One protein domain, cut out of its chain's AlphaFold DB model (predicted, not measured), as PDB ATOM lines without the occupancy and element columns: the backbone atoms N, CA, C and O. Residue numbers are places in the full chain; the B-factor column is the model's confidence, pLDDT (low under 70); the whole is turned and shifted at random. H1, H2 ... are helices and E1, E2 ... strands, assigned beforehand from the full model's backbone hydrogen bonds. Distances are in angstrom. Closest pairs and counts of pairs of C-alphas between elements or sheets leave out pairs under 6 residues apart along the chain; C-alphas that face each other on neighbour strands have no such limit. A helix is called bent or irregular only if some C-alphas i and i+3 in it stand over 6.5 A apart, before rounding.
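What this domain is: This is residues 2 to 104 of the 108 residues of the protein "DUF1360 domain-containing protein" of Chryseobacterium sp (UniProt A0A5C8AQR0). Three long helices, H1, H4 and H5, pack together with their centres in a triangle; H4 and H5 form a helical hairpin, and H1 crosses both. At one end of this group lie the shorter H2 and H3, and beyond them the two-stranded hairpin of E1 and E2 extends the length. The printed part has 103 residues with five named helices and two named strands, in the order H1 H2 E1 E2 H3 H4 H5; the class is mostly helix, and the sheet, order E1 - E2, is antiparallel. The whole is compact, with a radius of gyration of the C-alphas of 14.5 A, yet elongated, with spans of 44 by 26 by 24 A.

How they stand to each other: H1, residues 2 to 19, is the hub, touching the four other helices. With residues 17 to 19 alone it touches H2, residues 24 to 34, about perpendicular at 73 degrees; the closest C-alphas are those of Ile 18 and Phe 28, 5.8 A apart. E1, residues 37 to 42, and E2, residues 45 to 50, form an antiparallel hairpin at 151 degrees, with N 40 and O 47 at 2.9 A and N 38 and O 49 at 2.8 A, within hydrogen-bond range. H3, residues 54 to 60, comes closest to E2 at the C-alphas of Ser 56 and Gly 50, 4.6 A. H1 and H3 only just touch, with 3 pairs of C-alphas within 8 A, the closest those of Arg 19 and Leu 59, 6.4 A. H4, residues 62 to 79, touches H1 at a steep tilt of 45 degrees, opposite ways, closest at the C-alphas of Thr 11 and Ser 70, 5.3 A. H5, residues 85 to 104, touches H4 at a shallow tilt of 34 degrees, only just short of steep, opposite ways, closest at the C-alphas of Ser 66 and Ser 96, 5.1 A. H5 also touches residues 4 to 12 of H1, the same way at a steep tilt of 54 degrees; the C-alphas of Trp 12 and Ser 99 are closest, 4.7 A. H1 and E1 are apart. In H1, H3 and H4 every O i to N i+4 pair is within hydrogen-bond range; in H2 5 of 7 are, in H5 13 of 16.

Where its parts are: H1 begins at C-alpha 2, (139.040, 146.489, 167.189), and is 26.1 A long. H2 is irregular, with C-alphas 25 and 28 at 8.5 A. H4 is 25.2 A long. H5, 29.5 A long, is irregular, with C-alphas 86 and 89 at 7.0 A, has a kink of 31 degrees near residue 92, and ends at C-alpha 104, (155.853, 147.605, 151.047).

The domain as a whole: The C-alphas of Gly 43 and Thr 84 are the two farthest apart, 46.9 A. The printed part has no cut, and the six links are tight. Mean pLDDT of the printed part is 91.6, and no printed residue is under 70.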
ATOM      1  N   LEU A   2     138.432 147.831 167.268       76.00
ATOM      2  CA  LEU A   2     139.040 146.489 167.189       76.00
ATOM      3  C   LEU A   2     138.728 145.746 165.872       76.00
ATOM      4  O   LEU A   2     139.636 145.217 165.241       76.00
ATOM      5  N   ASN A   3     137.474 145.796 165.409       83.38
ATOM      6  CA  ASN A   3     137.057 145.126 164.171       83.38
ATOM      7  C   ASN A   3     137.828 145.618 162.935       83.38
ATOM      8  O   ASN A   3     138.180 144.810 162.093       83.38
ATOM      9  N   LEU A   4     138.159 146.911 162.840       83.62
ATOM     10  CA  LEU A   4     138.898 147.445 161.689       83.62
ATOM     11  C   LEU A   4     140.325 146.899 161.629       83.62
ATOM     12  O   LEU A   4     140.761 146.486 160.562       83.62
ATOM     13  N   PHE A   5     141.025 146.830 162.763       89.44
ATOM     14  CA  PHE A   5     142.364 146.237 162.806       89.44
ATOM     15  C   PHE A   5     142.347 144.764 162.400       89.44
ATOM     16  O   PHE A   5     143.192 144.342 161.616       89.44
ATOM     17  N   ILE A   6     141.355 144.000 162.865       91.44
ATOM     18  CA  ILE A   6     141.190 142.597 162.464       91.44
ATOM     19  C   ILE A   6     140.992 142.493 160.946       91.44
ATOM     20  O   ILE A   6     141.655 141.679 160.310       91.44
ATOM     21  N   LEU A   7     140.141 143.338 160.352       92.19
ATOM     22  CA  LEU A   7     139.903 143.339 158.902       92.19
ATOM     23  C   LEU A   7     141.151 143.746 158.107       92.19
ATOM     24  O   LEU A   7     141.411 143.157 157.060       92.19
ATOM     25  N   ILE A   8     141.937 144.704 158.607       93.19
ATOM     26  CA  ILE A   8     143.209 145.121 157.998       93.19
ATOM     27  C   ILE A   8     144.181 143.939 157.961       93.19
ATOM     28  O   ILE A   8     144.645 143.556 156.891       93.19
ATOM     29  N   PHE A   9     144.460 143.329 159.115       93.94
ATOM     30  CA  PHE A   9     145.415 142.221 159.186       93.94
ATOM     31  C   PHE A   9     144.923 140.985 158.437       93.94
ATOM     32  O   PHE A   9     145.726 140.300 157.809       93.94
ATOM     33  N   ALA A  10     143.615 140.718 158.456       94.25
ATOM     34  CA  ALA A  10     143.025 139.651 157.660       94.25
ATOM     35  C   ALA A  10     143.205 139.906 156.157       94.25
ATOM     36  O   ALA A  10     143.597 138.989 155.440       94.25
ATOM     37  N   THR A  11     142.977 141.142 155.696       95.81
ATOM     38  CA  THR A  11     143.174 141.544 154.293       95.81
ATOM     39  C   THR A  11     144.613 141.327 153.856       95.81
ATOM     40  O   THR A  11     144.854 140.610 152.884       95.81
ATOM     41  N   TRP A  12     145.571 141.878 154.603       94.81
ATOM     42  CA  TRP A  12     146.986 141.705 154.295       94.81
ATOM     43  C   TRP A  12     147.391 140.227 154.316       94.81
ATOM     44  O   TRP A  12     147.992 139.738 153.360       94.81
ATOM     45  N   ARG A  13     147.010 139.481 155.362       95.31
ATOM     46  CA  ARG A  13     147.411 138.077 155.516       95.31
ATOM     47  C   ARG A  13     146.861 137.199 154.398       95.31
ATOM     48  O   ARG A  13     147.593 136.356 153.890       95.31
ATOM     49  N   LEU A  14     145.599 137.382 154.017       94.38
ATOM     50  CA  LEU A  14     145.004 136.631 152.912       94.38
ATOM     51  C   LEU A  14     145.651 136.994 151.575       94.38
ATOM     52  O   LEU A  14     145.975 136.087 150.814       94.38
ATOM     53  N   GLY A  15     145.915 138.279 151.320       94.25
ATOM     54  CA  GLY A  15     146.668 138.707 150.138       94.25
ATOM     55  C   GLY A  15     148.053 138.054 150.066       94.25
ATOM     56  O   GLY A  15     148.400 137.456 149.048       94.25
ATOM     57  N   SER A  16     148.805 138.084 151.172       92.88
ATOM     58  CA  SER A  16     150.137 137.468 151.272       92.88
ATOM     59  C   SER A  16     150.082 135.951 151.091       92.88
ATOM     60  O   SER A  16     150.916 135.386 150.392       92.88
ATOM     61  N   LEU A  17     149.089 135.271 151.669       93.88
ATOM     62  CA  LEU A  17     148.924 133.825 151.500       93.88
ATOM     63  C   LEU A  17     148.662 133.449 150.040       93.88
ATOM     64  O   LEU A  17     149.276 132.525 149.513       93.88
ATOM     65  N   ILE A  18     147.761 134.185 149.390       93.81
ATOM     66  CA  ILE A  18     147.353 133.919 148.013       93.81
ATOM     67  C   ILE A  18     148.503 134.186 147.040       93.81
ATOM     68  O   ILE A  18     148.703 133.392 146.123       93.81
ATOM     69  N   ARG A  19     149.260 135.273 147.228       91.69
ATOM     70  CA  ARG A  19     150.314 135.684 146.291       91.69
ATOM     71  C   ARG A  19     151.690 135.128 146.646       91.69
ATOM     72  O   ARG A  19     152.390 134.615 145.780       91.69
ATOM     73  N   ASN A  20     152.101 135.246 147.903       90.38
ATOM     74  CA  ASN A  20     153.501 135.098 148.305       90.38
ATOM     75  C   ASN A  20     153.840 133.701 148.844       90.38
ATOM     76  O   ASN A  20     154.985 133.270 148.733       90.38
ATOM     77  N   GLU A  21     152.867 132.954 149.363       91.06
ATOM     78  CA  GLU A  21     153.121 131.668 150.020       91.06
ATOM     79  C   GLU A  21     152.683 130.464 149.182       91.06
ATOM     80  O   GLU A  21     151.764 130.533 148.370       91.06
ATOM     81  N   SER A  22     153.327 129.319 149.400       91.12
ATOM     82  CA  SER A  22     152.927 128.043 148.795       91.12
ATOM     83  C   SER A  22     151.740 127.401 149.512       91.12
ATOM     84  O   SER A  22     150.883 126.761 148.894       91.12
ATOM     85  N   GLY A  23     151.686 127.574 150.836       90.31
ATOM     86  CA  GLY A  23     150.728 126.906 151.708       90.31
ATOM     87  C   GLY A  23     150.949 125.392 151.816       90.31
ATOM     88  O   GLY A  23     151.844 124.819 151.182       90.31
ATOM     89  N   PRO A  24     150.128 124.706 152.626       92.25
ATOM     90  CA  PRO A  24     150.212 123.261 152.774       92.25
ATOM     91  C   PRO A  24     149.934 122.568 151.433       92.25
ATOM     92  O   PRO A  24     149.052 122.972 150.677       92.25
ATOM     93  N   TYR A  25     150.704 121.522 151.123       94.44
ATOM     94  CA  TYR A  25     150.592 120.756 149.871       94.44
ATOM     95  C   TYR A  25     150.665 121.598 148.582       94.44
ATOM     96  O   TYR A  25     150.126 121.175 147.546       94.44
ATOM     97  N   LYS A  26     151.326 122.767 148.646       91.88
ATOM     98  CA  LYS A  26     151.440 123.723 147.534       91.88
ATOM     99  C   LYS A  26     150.070 124.190 147.023       91.88
ATOM    100  O   LYS A  26     149.878 124.383 145.826       91.88
ATOM    101  N   MET A  27     149.076 124.292 147.909       94.56
ATOM    102  CA  MET A  27     147.701 124.621 147.514       94.56
ATOM    103  C   MET A  27     147.583 125.985 146.828       94.56
ATOM    104  O   MET A  27     146.815 126.109 145.879       94.56
ATOM    105  N   PHE A  28     148.344 126.989 147.273       94.12
ATOM    106  CA  PHE A  28     148.274 128.323 146.684       94.12
ATOM    107  C   PHE A  28     149.048 128.399 145.366       94.12
ATOM    108  O   PHE A  28     148.569 129.055 144.453       94.12
ATOM    109  N   GLU A  29     150.160 127.661 145.220       92.25
ATOM    110  CA  GLU A  29     150.842 127.487 143.919       92.25
ATOM    111  C   GLU A  29     149.869 126.891 142.897       92.25
ATOM    112  O   GLU A  29     149.597 127.493 141.869       92.25
ATOM    113  N   LYS A  30     149.218 125.771 143.240       93.31
ATOM    114  CA  LYS A  30     148.231 125.124 142.359       93.31
ATOM    115  C   LYS A  30     147.054 126.032 142.013       93.31
ATOM    116  O   LYS A  30     146.534 125.963 140.904       93.31
ATOM    117  N   PHE A  31     146.596 126.840 142.969       93.75
ATOM    118  CA  PHE A  31     145.535 127.816 142.732       93.75
ATOM    119  C   PHE A  31     145.986 128.910 141.760       93.75
ATOM    120  O   PHE A  31     145.226 129.260 140.860       93.75
ATOM    121  N   ARG A  32     147.212 129.418 141.912       93.69
ATOM    122  CA  ARG A  32     147.809 130.412 141.014       93.69
ATOM    123  C   ARG A  32     148.013 129.845 139.611       93.69
ATOM    124  O   ARG A  32     147.553 130.469 138.658       93.69
ATOM    125  N   ASP A  33     148.563 128.639 139.496       92.88
ATOM    126  CA  ASP A  33     148.720 127.932 138.219       92.88
ATOM    127  C   ASP A  33     147.365 127.758 137.516       92.88
ATOM    128  O   ASP A  33     147.207 128.076 136.338       92.88
ATOM    129  N   TRP A  34     146.345 127.308 138.260       94.25
ATOM    130  CA  TRP A  34     144.978 127.180 137.748       94.25
ATOM    131  C   TRP A  34     144.392 128.527 137.307       94.25
ATOM    132  O   TRP A  34     143.700 128.599 136.291       94.25
ATOM    133  N   ALA A  35     144.689 129.594 138.046       93.62
ATOM    134  CA  ALA A  35     144.276 130.953 137.724       93.62
ATOM    135  C   ALA A  35     145.090 131.591 136.582       93.62
ATOM    136  O   ALA A  35     144.821 132.736 136.218       93.62
ATOM    137  N   GLY A  36     146.053 130.868 135.999       92.81
ATOM    138  CA  GLY A  36     146.838 131.327 134.857       92.81
ATOM    139  C   GLY A  36     148.055 132.175 135.217       92.81
ATOM    140  O   GLY A  36     148.556 132.893 134.354       92.81
ATOM    141  N   ILE A  37     148.515 132.119 136.467       94.81
ATOM    142  CA  ILE A  37     149.801 132.680 136.885       94.81
ATOM    143  C   ILE A  37     150.897 131.666 136.573       94.81
ATOM    144  O   ILE A  37     150.800 130.505 136.956       94.81
ATOM    145  N   ASN A  38     151.960 132.125 135.926       90.56
ATOM    146  CA  ASN A  38     153.186 131.367 135.739       90.56
ATOM    147  C   ASN A  38     154.246 131.928 136.686       90.56
ATOM    148  O   ASN A  38     154.572 133.115 136.623       90.56
ATOM    149  N   GLU A  39     154.777 131.085 137.566       89.25
ATOM    150  CA  GLU A  39     155.878 131.462 138.452       89.25
ATOM    151  C   GLU A  39     157.217 131.204 137.751       89.25
ATOM    152  O   GLU A  39     157.522 130.070 137.371       89.25
ATOM    153  N   VAL A  40     158.024 132.251 137.579       88.44
ATOM    154  CA  VAL A  40     159.364 132.173 136.983       88.44
ATOM    155  C   VAL A  40     160.367 132.752 137.976       88.44
ATOM    156  O   VAL A  40     160.099 133.756 138.630       88.44
ATOM    157  N   TYR A  41     161.522 132.105 138.112       87.38
ATOM    158  CA  TYR A  41     162.606 132.590 138.963       87.38
ATOM    159  C   TYR A  41     163.633 133.322 138.096       87.38
ATOM    160  O   TYR A  41     164.277 132.704 137.244       87.38
ATOM    161  N   GLU A  42     163.775 134.630 138.306       87.31
ATOM    162  CA  GLU A  42     164.802 135.462 137.675       87.31
ATOM    163  C   GLU A  42     165.934 135.691 138.685       87.31
ATOM    164  O   GLU A  42     165.925 136.626 139.479       87.31
ATOM    165  N   GLY A  43     166.915 134.785 138.692       86.81
ATOM    166  CA  GLY A  43     167.957 134.781 139.720       86.81
ATOM    167  C   GLY A  43     167.422 134.260 141.056       86.81
ATOM    168  O   GLY A  43     166.943 133.129 141.119       86.81
ATOM    169  N   GLU A  44     167.538 135.061 142.117       84.31
ATOM    170  CA  GLU A  44     166.985 134.740 143.445       84.31
ATOM    171  C   GLU A  44     165.538 135.233 143.616       84.31
ATOM    172  O   GLU A  44     164.837 134.780 144.523       84.31
ATOM    173  N   ASP A  45     165.067 136.100 142.717       83.50
ATOM    174  CA  ASP A  45     163.748 136.711 142.806       83.50
ATOM    175  C   ASP A  45     162.683 135.859 142.112       83.50
ATOM    176  O   ASP A  45     162.847 135.369 140.990       83.50
ATOM    177  N   ARG A  46     161.544 135.697 142.792       86.38
ATOM    178  CA  ARG A  46     160.372 135.016 142.239       86.38
ATOM    179  C   ARG A  46     159.441 136.034 141.593       86.38
ATOM    180  O   ARG A  46     158.815 136.834 142.289       86.38
ATOM    181  N   VAL A  47     159.279 135.934 140.279       88.62
ATOM    182  CA  VAL A  47     158.397 136.794 139.485       88.62
ATOM    183  C   VAL A  47     157.150 136.009 139.076       88.62
ATOM    184  O   VAL A  47     157.212 134.825 138.739       88.62
ATOM    185  N   LEU A  48     155.986 136.656 139.160       90.19
ATOM    186  CA  LEU A  48     154.700 136.086 138.762       90.19
ATOM    187  C   LEU A  48     154.276 136.736 137.445       90.19
ATOM    188  O   LEU A  48     154.226 137.959 137.382       90.19
ATOM    189  N   TYR A  49     153.940 135.935 136.435       90.75
ATOM    190  CA  TYR A  49     153.430 136.421 135.151       90.75
ATOM    191  C   TYR A  49     152.025 135.894 134.894       90.75
ATOM    192  O   TYR A  49     151.819 134.679 134.796       90.75
ATOM    193  N   GLY A  50     151.054 136.789 134.749       90.69
ATOM    194  CA  GLY A  50     149.712 136.435 134.318       90.69
ATOM    195  C   GLY A  50     149.651 136.086 132.831       90.69
ATOM    196  O   GLY A  50     150.426 136.568 132.007       90.69
ATOM    197  N   ASN A  51     148.689 135.248 132.461       91.50
ATOM    198  CA  ASN A  51     148.420 134.876 131.072       91.50
ATOM    199  C   ASN A  51     147.492 135.869 130.335       91.50
ATOM    200  O   ASN A  51     146.947 135.529 129.284       91.50
ATOM    201  N   GLY A  52     147.279 137.068 130.890       88.81
ATOM    202  CA  GLY A  52     146.391 138.103 130.343       88.81
ATOM    203  C   GLY A  52     144.905 137.896 130.656       88.81
ATOM    204  O   GLY A  52     144.046 138.562 130.079       88.81
ATOM    205  N   THR A  53     144.562 136.958 131.545       91.88
ATOM    206  CA  THR A  53     143.201 136.871 132.089       91.88
ATOM    207  C   THR A  53     143.037 137.826 133.267       91.88
ATOM    208  O   THR A  53     143.958 138.002 134.062       91.88
ATOM    209  N   LEU A  54     141.833 138.376 133.449       90.88
ATOM    210  CA  LEU A  54     141.535 139.313 134.541       90.88
ATOM    211  C   LEU A  54     141.876 138.741 135.929       90.88
ATOM    212  O   LEU A  54     142.342 139.463 136.804       90.88
ATOM    213  N   ILE A  55     141.673 137.437 136.135       91.94
ATOM    214  CA  ILE A  55     142.011 136.772 137.401       91.94
ATOM    215  C   ILE A  55     143.532 136.719 137.582       91.94
ATOM    216  O   ILE A  55     144.020 137.032 138.668       91.94
ATOM    217  N   SER A  56     144.277 136.373 136.527       92.31
ATOM    218  CA  SER A  56     145.740 136.351 136.573       92.31
ATOM    219  C   SER A  56     146.325 137.742 136.846       92.31
ATOM    220  O   SER A  56     147.157 137.879 137.732       92.31
ATOM    221  N   GLU A  57     145.811 138.800 136.215       91.12
ATOM    222  CA  GLU A  57     146.286 140.176 136.439       91.12
ATOM    223  C   GLU A  57     146.027 140.656 137.877       91.12
ATOM    224  O   GLU A  57     146.855 141.339 138.486       91.12
ATOM    225  N   ILE A  58     144.882 140.269 138.455       93.50
ATOM    226  CA  ILE A  58     144.570 140.569 139.857       93.50
ATOM    227  C   ILE A  58     145.549 139.866 140.799       93.50
ATOM    228  O   ILE A  58     145.972 140.470 141.780       93.50
ATOM    229  N   LEU A  59     145.879 138.600 140.536       92.81
ATOM    230  CA  LEU A  59     146.765 137.804 141.392       92.81
ATOM    231  C   LEU A  59     148.243 138.183 141.238       92.81
ATOM    232  O   LEU A  59     149.008 138.055 142.195       92.81
ATOM    233  N   GLU A  60     148.637 138.664 140.061       91.69
ATOM    234  CA  GLU A  60     149.989 139.134 139.761       91.69
ATOM    235  C   GLU A  60     150.343 140.373 140.601       91.69
ATOM    236  O   GLU A  60     151.394 140.434 141.260       91.69
ATOM    237  N   CYS A  61     149.420 141.335 140.661       89.81
ATOM    238  CA  CYS A  61     149.606 142.593 141.371       89.81
ATOM    239  C   CYS A  61     149.027 142.548 142.792       89.81
ATOM    240  O   CYS A  61     147.810 142.552 142.987       89.81
ATOM    241  N   PHE A  62     149.889 142.614 143.814       91.12
ATOM    242  CA  PHE A  62     149.444 142.632 145.214       91.12
ATOM    243  C   PHE A  62     148.496 143.802 145.521       91.12
ATOM    244  O   PHE A  62     147.548 143.649 146.290       91.12
ATOM    245  N   TRP A  63     148.711 144.969 144.910       92.06
ATOM    246  CA  TRP A  63     147.859 146.138 145.135       92.06
ATOM    247  C   TRP A  63     146.442 145.890 144.621       92.06
ATOM    248  O   TRP A  63     145.478 146.133 145.348       92.06
ATOM    249  N   CYS A  64     146.316 145.322 143.418       92.31
ATOM    250  CA  CYS A  64     145.035 144.900 142.864       92.31
ATOM    251  C   CYS A  64     144.392 143.851 143.770       92.31
ATOM    252  O   CYS A  64     143.263 144.044 144.227       92.31
ATOM    253  N   LEU A  65     145.131 142.788 144.097       94.62
ATOM    254  CA  LEU A  65     144.669 141.716 144.972       94.62
ATOM    255  C   LEU A  65     144.128 142.246 146.307       94.62
ATOM    256  O   LEU A  65     143.066 141.813 146.750       94.62
ATOM    257  N   SER A  66     144.810 143.216 146.922       94.62
ATOM    258  CA  SER A  66     144.424 143.780 148.219       94.62
ATOM    259  C   SER A  66     143.033 144.421 148.199       94.62
ATOM    260  O   SER A  66     142.290 144.282 149.169       94.62
ATOM    261  N   ILE A  67     142.639 145.059 147.090       94.94
ATOM    262  CA  ILE A  67     141.310 145.668 146.932       94.94
ATOM    263  C   ILE A  67     140.240 144.577 146.866       94.94
ATOM    264  O   ILE A  67     139.215 144.677 147.541       94.94
ATOM    265  N   TRP A  68     140.481 143.516 146.095       95.31
ATOM    266  CA  TRP A  68     139.527 142.415 145.937       95.31
ATOM    267  C   TRP A  68     139.377 141.592 147.218       95.31
ATOM    268  O   TRP A  68     138.257 141.277 147.627       95.31
ATOM    269  N   VAL A  69     140.490 141.297 147.891       96.00
ATOM    270  CA  VAL A  69     140.495 140.607 149.186       96.00
ATOM    271  C   VAL A  69     139.793 141.456 150.245       96.00
ATOM    272  O   VAL A  69     138.942 140.949 150.975       96.00
ATOM    273  N   SER A  70     140.088 142.756 150.288       95.69
ATOM    274  CA  SER A  70     139.431 143.702 151.189       95.69
ATOM    275  C   SER A  70     137.920 143.758 150.953       95.69
ATOM    276  O   SER A  70     137.137 143.632 151.896       95.69
ATOM    277  N   MET A  71     137.494 143.861 149.691       95.44
ATOM    278  CA  MET A  71     136.083 143.837 149.317       95.44
ATOM    279  C   MET A  71     135.388 142.574 149.823       95.44
ATOM    280  O   MET A  71     134.352 142.671 150.483       95.44
ATOM    281  N   PHE A  72     135.978 141.404 149.575       95.56
ATOM    282  CA  PHE A  72     135.433 140.134 150.047       95.56
ATOM    283  C   PHE A  72     135.308 140.092 151.579       95.56
ATOM    284  O   PHE A  72     134.242 139.769 152.108       95.56
ATOM    285  N   ILE A  73     136.363 140.482 152.297       94.94
ATOM    286  CA  ILE A  73     136.404 140.458 153.764       94.94
ATOM    287  C   ILE A  73     135.417 141.459 154.374       94.94
ATOM    288  O   ILE A  73     134.713 141.114 155.323       94.94
ATOM    289  N   CYS A  74     135.318 142.681 153.846       93.88
ATOM    290  CA  CYS A  74     134.381 143.684 154.351       93.88
ATOM    291  C   CYS A  74     132.921 143.292 154.089       93.88
ATOM    292  O   CYS A  74     132.083 143.473 154.973       93.88
ATOM    293  N   ILE A  75     132.607 142.715 152.924       94.62
ATOM    294  CA  ILE A  75     131.259 142.200 152.635       94.62
ATOM    295  C   ILE A  75     130.914 141.051 153.587       94.62
ATOM    296  O   ILE A  75     129.837 141.053 154.183       94.62
ATOM    297  N   LEU A  76     131.835 140.105 153.787       94.75
ATOM    298  CA  LEU A  76     131.645 139.002 154.728       94.75
ATOM    299  C   LEU A  76     131.451 139.517 156.161       94.75
ATOM    300  O   LEU A  76     130.554 139.066 156.869       94.75
ATOM    301  N   ALA A  77     132.241 140.504 156.581       93.31
ATOM    302  CA  ALA A  77     132.114 141.125 157.894       93.31
ATOM    303  C   ALA A  77     130.760 141.828 158.080       93.31
ATOM    304  O   ALA A  77     130.178 141.741 159.161       93.31
ATOM    305  N   ALA A  78     130.235 142.485 157.042       93.00
ATOM    306  CA  ALA A  78     128.902 143.082 157.079       93.00
ATOM    307  C   ALA A  78     127.795 142.019 157.146       93.00
ATOM    308  O   ALA A  78     126.863 142.153 157.937       93.00
ATOM    309  N   ALA A  79     127.929 140.929 156.382       93.75
ATOM    310  CA  ALA A  79     126.996 139.801 156.414       93.75
ATOM    311  C   ALA A  79     126.958 139.104 157.788       93.75
ATOM    312  O   ALA A  79     125.898 138.671 158.232       93.75
ATOM    313  N   LEU A  80     128.096 139.047 158.482       93.06
ATOM    314  CA  LEU A  80     128.218 138.513 159.843       93.06
ATOM    315  C   LEU A  80     127.840 139.526 160.941       93.06
ATOM    316  O   LEU A  80     127.922 139.201 162.124       93.06
ATOM    317  N   GLY A  81     127.451 140.753 160.581       90.56
ATOM    318  CA  GLY A  81     127.065 141.798 161.535       90.56
ATOM    319  C   GLY A  81     128.228 142.421 162.319       90.56
ATOM    320  O   GLY A  81     127.996 143.079 163.332       90.56
ATOM    321  N   LEU A  82     129.478 142.241 161.874       89.19
ATOM    322  CA  LEU A  82     130.674 142.815 162.514       89.19
ATOM    323  C   LEU A  82     130.873 144.303 162.184       89.19
ATOM    324  O   LEU A  82     131.508 145.028 162.958       89.19
ATOM    325  N   ILE A  83     130.360 144.744 161.032       89.31
ATOM    326  CA  ILE A  83     130.333 146.140 160.572       89.31
ATOM    327  C   ILE A  83     128.985 146.444 159.905       89.31
ATOM    328  O   ILE A  83     128.279 145.531 159.479       89.31
ATOM    329  N   THR A  84     128.616 147.721 159.794       91.31
ATOM    330  CA  THR A  84     127.384 148.102 159.085       91.31
ATOM    331  C   THR A  84     127.611 148.170 157.574       91.31
ATOM    332  O   THR A  84     128.688 148.541 157.109       91.31
ATOM    333  N   TRP A  85     126.573 147.884 156.781       88.94
ATOM    334  CA  TRP A  85     126.632 147.963 155.311       88.94
ATOM    335  C   TRP A  85     127.053 149.344 154.787       88.94
ATOM    336  O   TRP A  85     127.744 149.445 153.780       88.94
ATOM    337  N   GLN A  86     126.703 150.410 155.509       89.62
ATOM    338  CA  GLN A  86     127.092 151.788 155.184       89.62
ATOM    339  C   GLN A  86     128.610 152.011 155.285       89.62
ATOM    340  O   GLN A  86     129.165 152.845 154.576       89.62
ATOM    341  N   GLN A  87     129.289 151.270 156.164       87.94
ATOM    342  CA  GLN A  87     130.727 151.400 156.408       87.94
ATOM    343  C   GLN A  87     131.574 150.569 155.443       87.94
ATOM    344  O   GLN A  87     132.789 150.768 155.397       87.94
ATOM    345  N   VAL A  88     130.965 149.659 154.676       89.44
ATOM    346  CA  VAL A  88     131.684 148.721 153.799       89.44
ATOM    347  C   VAL A  88     132.556 149.474 152.804       89.44
ATOM    348  O   VAL A  88     133.756 149.233 152.760       89.44
ATOM    349  N   PHE A  89     131.997 150.448 152.082       90.00
ATOM    350  CA  PHE A  89     132.725 151.171 151.036       90.00
ATOM    351  C   PHE A  89     134.023 151.823 151.546       90.00
ATOM    352  O   PHE A  89     135.096 151.598 150.992       90.00
ATOM    353  N   PHE A  90     133.950 152.573 152.649       91.19
ATOM    354  CA  PHE A  90     135.125 153.230 153.232       91.19
ATOM    355  C   PHE A  90     136.098 152.239 153.875       91.19
ATOM    356  O   PHE A  90     137.311 152.443 153.821       91.19
ATOM    357  N   SER A  91     135.582 151.155 154.461       90.75
ATOM    358  CA  SER A  91     136.418 150.116 155.070       90.75
ATOM    359  C   SER A  91     137.238 149.370 154.024       90.75
ATOM    360  O   SER A  91     138.380 149.011 154.309       90.75
ATOM    361  N   ILE A  92     136.700 149.195 152.811       93.94
ATOM    362  CA  ILE A  92     137.427 148.552 151.715       93.94
ATOM    363  C   ILE A  92     138.691 149.349 151.384       93.94
ATOM    364  O   ILE A  92     139.807 148.845 151.468       93.94
ATOM    365  N   LEU A  93     138.519 150.641 151.104       92.12
ATOM    366  CA  LEU A  93     139.629 151.528 150.749       92.12
ATOM    367  C   LEU A  93     140.645 151.678 151.889       92.12
ATOM    368  O   LEU A  93     141.851 151.683 151.652       92.12
ATOM    369  N   ALA A  94     140.172 151.786 153.132       93.12
ATOM    370  CA  ALA A  94     141.055 151.925 154.286       93.12
ATOM    371  C   ALA A  94     141.891 150.657 154.527       93.12
ATOM    372  O   ALA A  94     143.087 150.741 154.807       93.12
ATOM    373  N   THR A  95     141.274 149.478 154.427       91.50
ATOM    374  CA  THR A  95     141.965 148.210 154.701       91.50
ATOM    375  C   THR A  95     142.902 147.797 153.570       91.50
ATOM    376  O   THR A  95     143.981 147.278 153.865       91.50
ATOM    377  N   SER A  96     142.566 148.082 152.306       94.06
ATOM    378  CA  SER A  96     143.485 147.856 151.184       94.06
ATOM    379  C   SER A  96     144.710 148.769 151.273       94.06
ATOM    380  O   SER A  96     145.833 148.273 151.218       94.06
ATOM    381  N   ALA A  97     144.522 150.069 151.534       93.12
ATOM    382  CA  ALA A  97     145.625 151.022 151.666       93.12
ATOM    383  C   ALA A  97     146.615 150.620 152.770       93.12
ATOM    384  O   ALA A  97     147.825 150.620 152.554       93.12
ATOM    385  N   ILE A  98     146.113 150.222 153.944       92.44
ATOM    386  CA  ILE A  98     146.991 149.794 155.041       92.44
ATOM    387  C   ILE A  98     147.675 148.462 154.709       92.44
ATOM    388  O   ILE A  98     148.850 148.298 155.021       92.44
ATOM    389  N   SER A  99     146.989 147.536 154.033       91.12
ATOM    390  CA  SER A  99     147.600 146.269 153.607       91.12
ATOM    391  C   SER A  99     148.759 146.485 152.632       91.12
ATOM    392  O   SER A  99     149.779 145.814 152.750       91.12
ATOM    393  N   ILE A 100     148.631 147.446 151.712       91.25
ATOM    394  CA  ILE A 100     149.700 147.827 150.778       91.25
ATOM    395  C   ILE A 100     150.904 148.404 151.530       91.25
ATOM    396  O   ILE A 100     152.028 147.978 151.293       91.25
ATOM    397  N   ILE A 101     150.673 149.319 152.479       93.56
ATOM    398  CA  ILE A 101     151.752 149.925 153.280       93.56
ATOM    399  C   ILE A 101     152.501 148.866 154.098       93.56
ATOM    400  O   ILE A 101     153.719 148.949 154.253       93.56
ATOM    401  N   ILE A 102     151.778 147.891 154.659       90.94
ATOM    402  CA  ILE A 102     152.393 146.790 155.408       90.94
ATOM    403  C   ILE A 102     153.276 145.954 154.477       90.94
ATOM    404  O   ILE A 102     154.414 145.666 154.834       90.94
ATOM    405  N   GLU A 103     152.776 145.606 153.292       90.44
ATOM    406  CA  GLU A 103     153.526 144.819 152.311       90.44
ATOM    407  C   GLU A 103     154.815 145.524 151.875       90.44
ATOM    408  O   GLU A 103     155.893 144.936 151.940       90.44
ATOM    409  N   GLU A 104     154.717 146.804 151.513       88.88
ATOM    410  CA  GLU A 104     155.853 147.605 151.047       88.88
ATOM    411  C   GLU A 104     156.938 147.770 152.116       88.88
ATOM    412  O   GLU A 104     158.108 147.874 151.786       88.88
TER     413      GLU A 104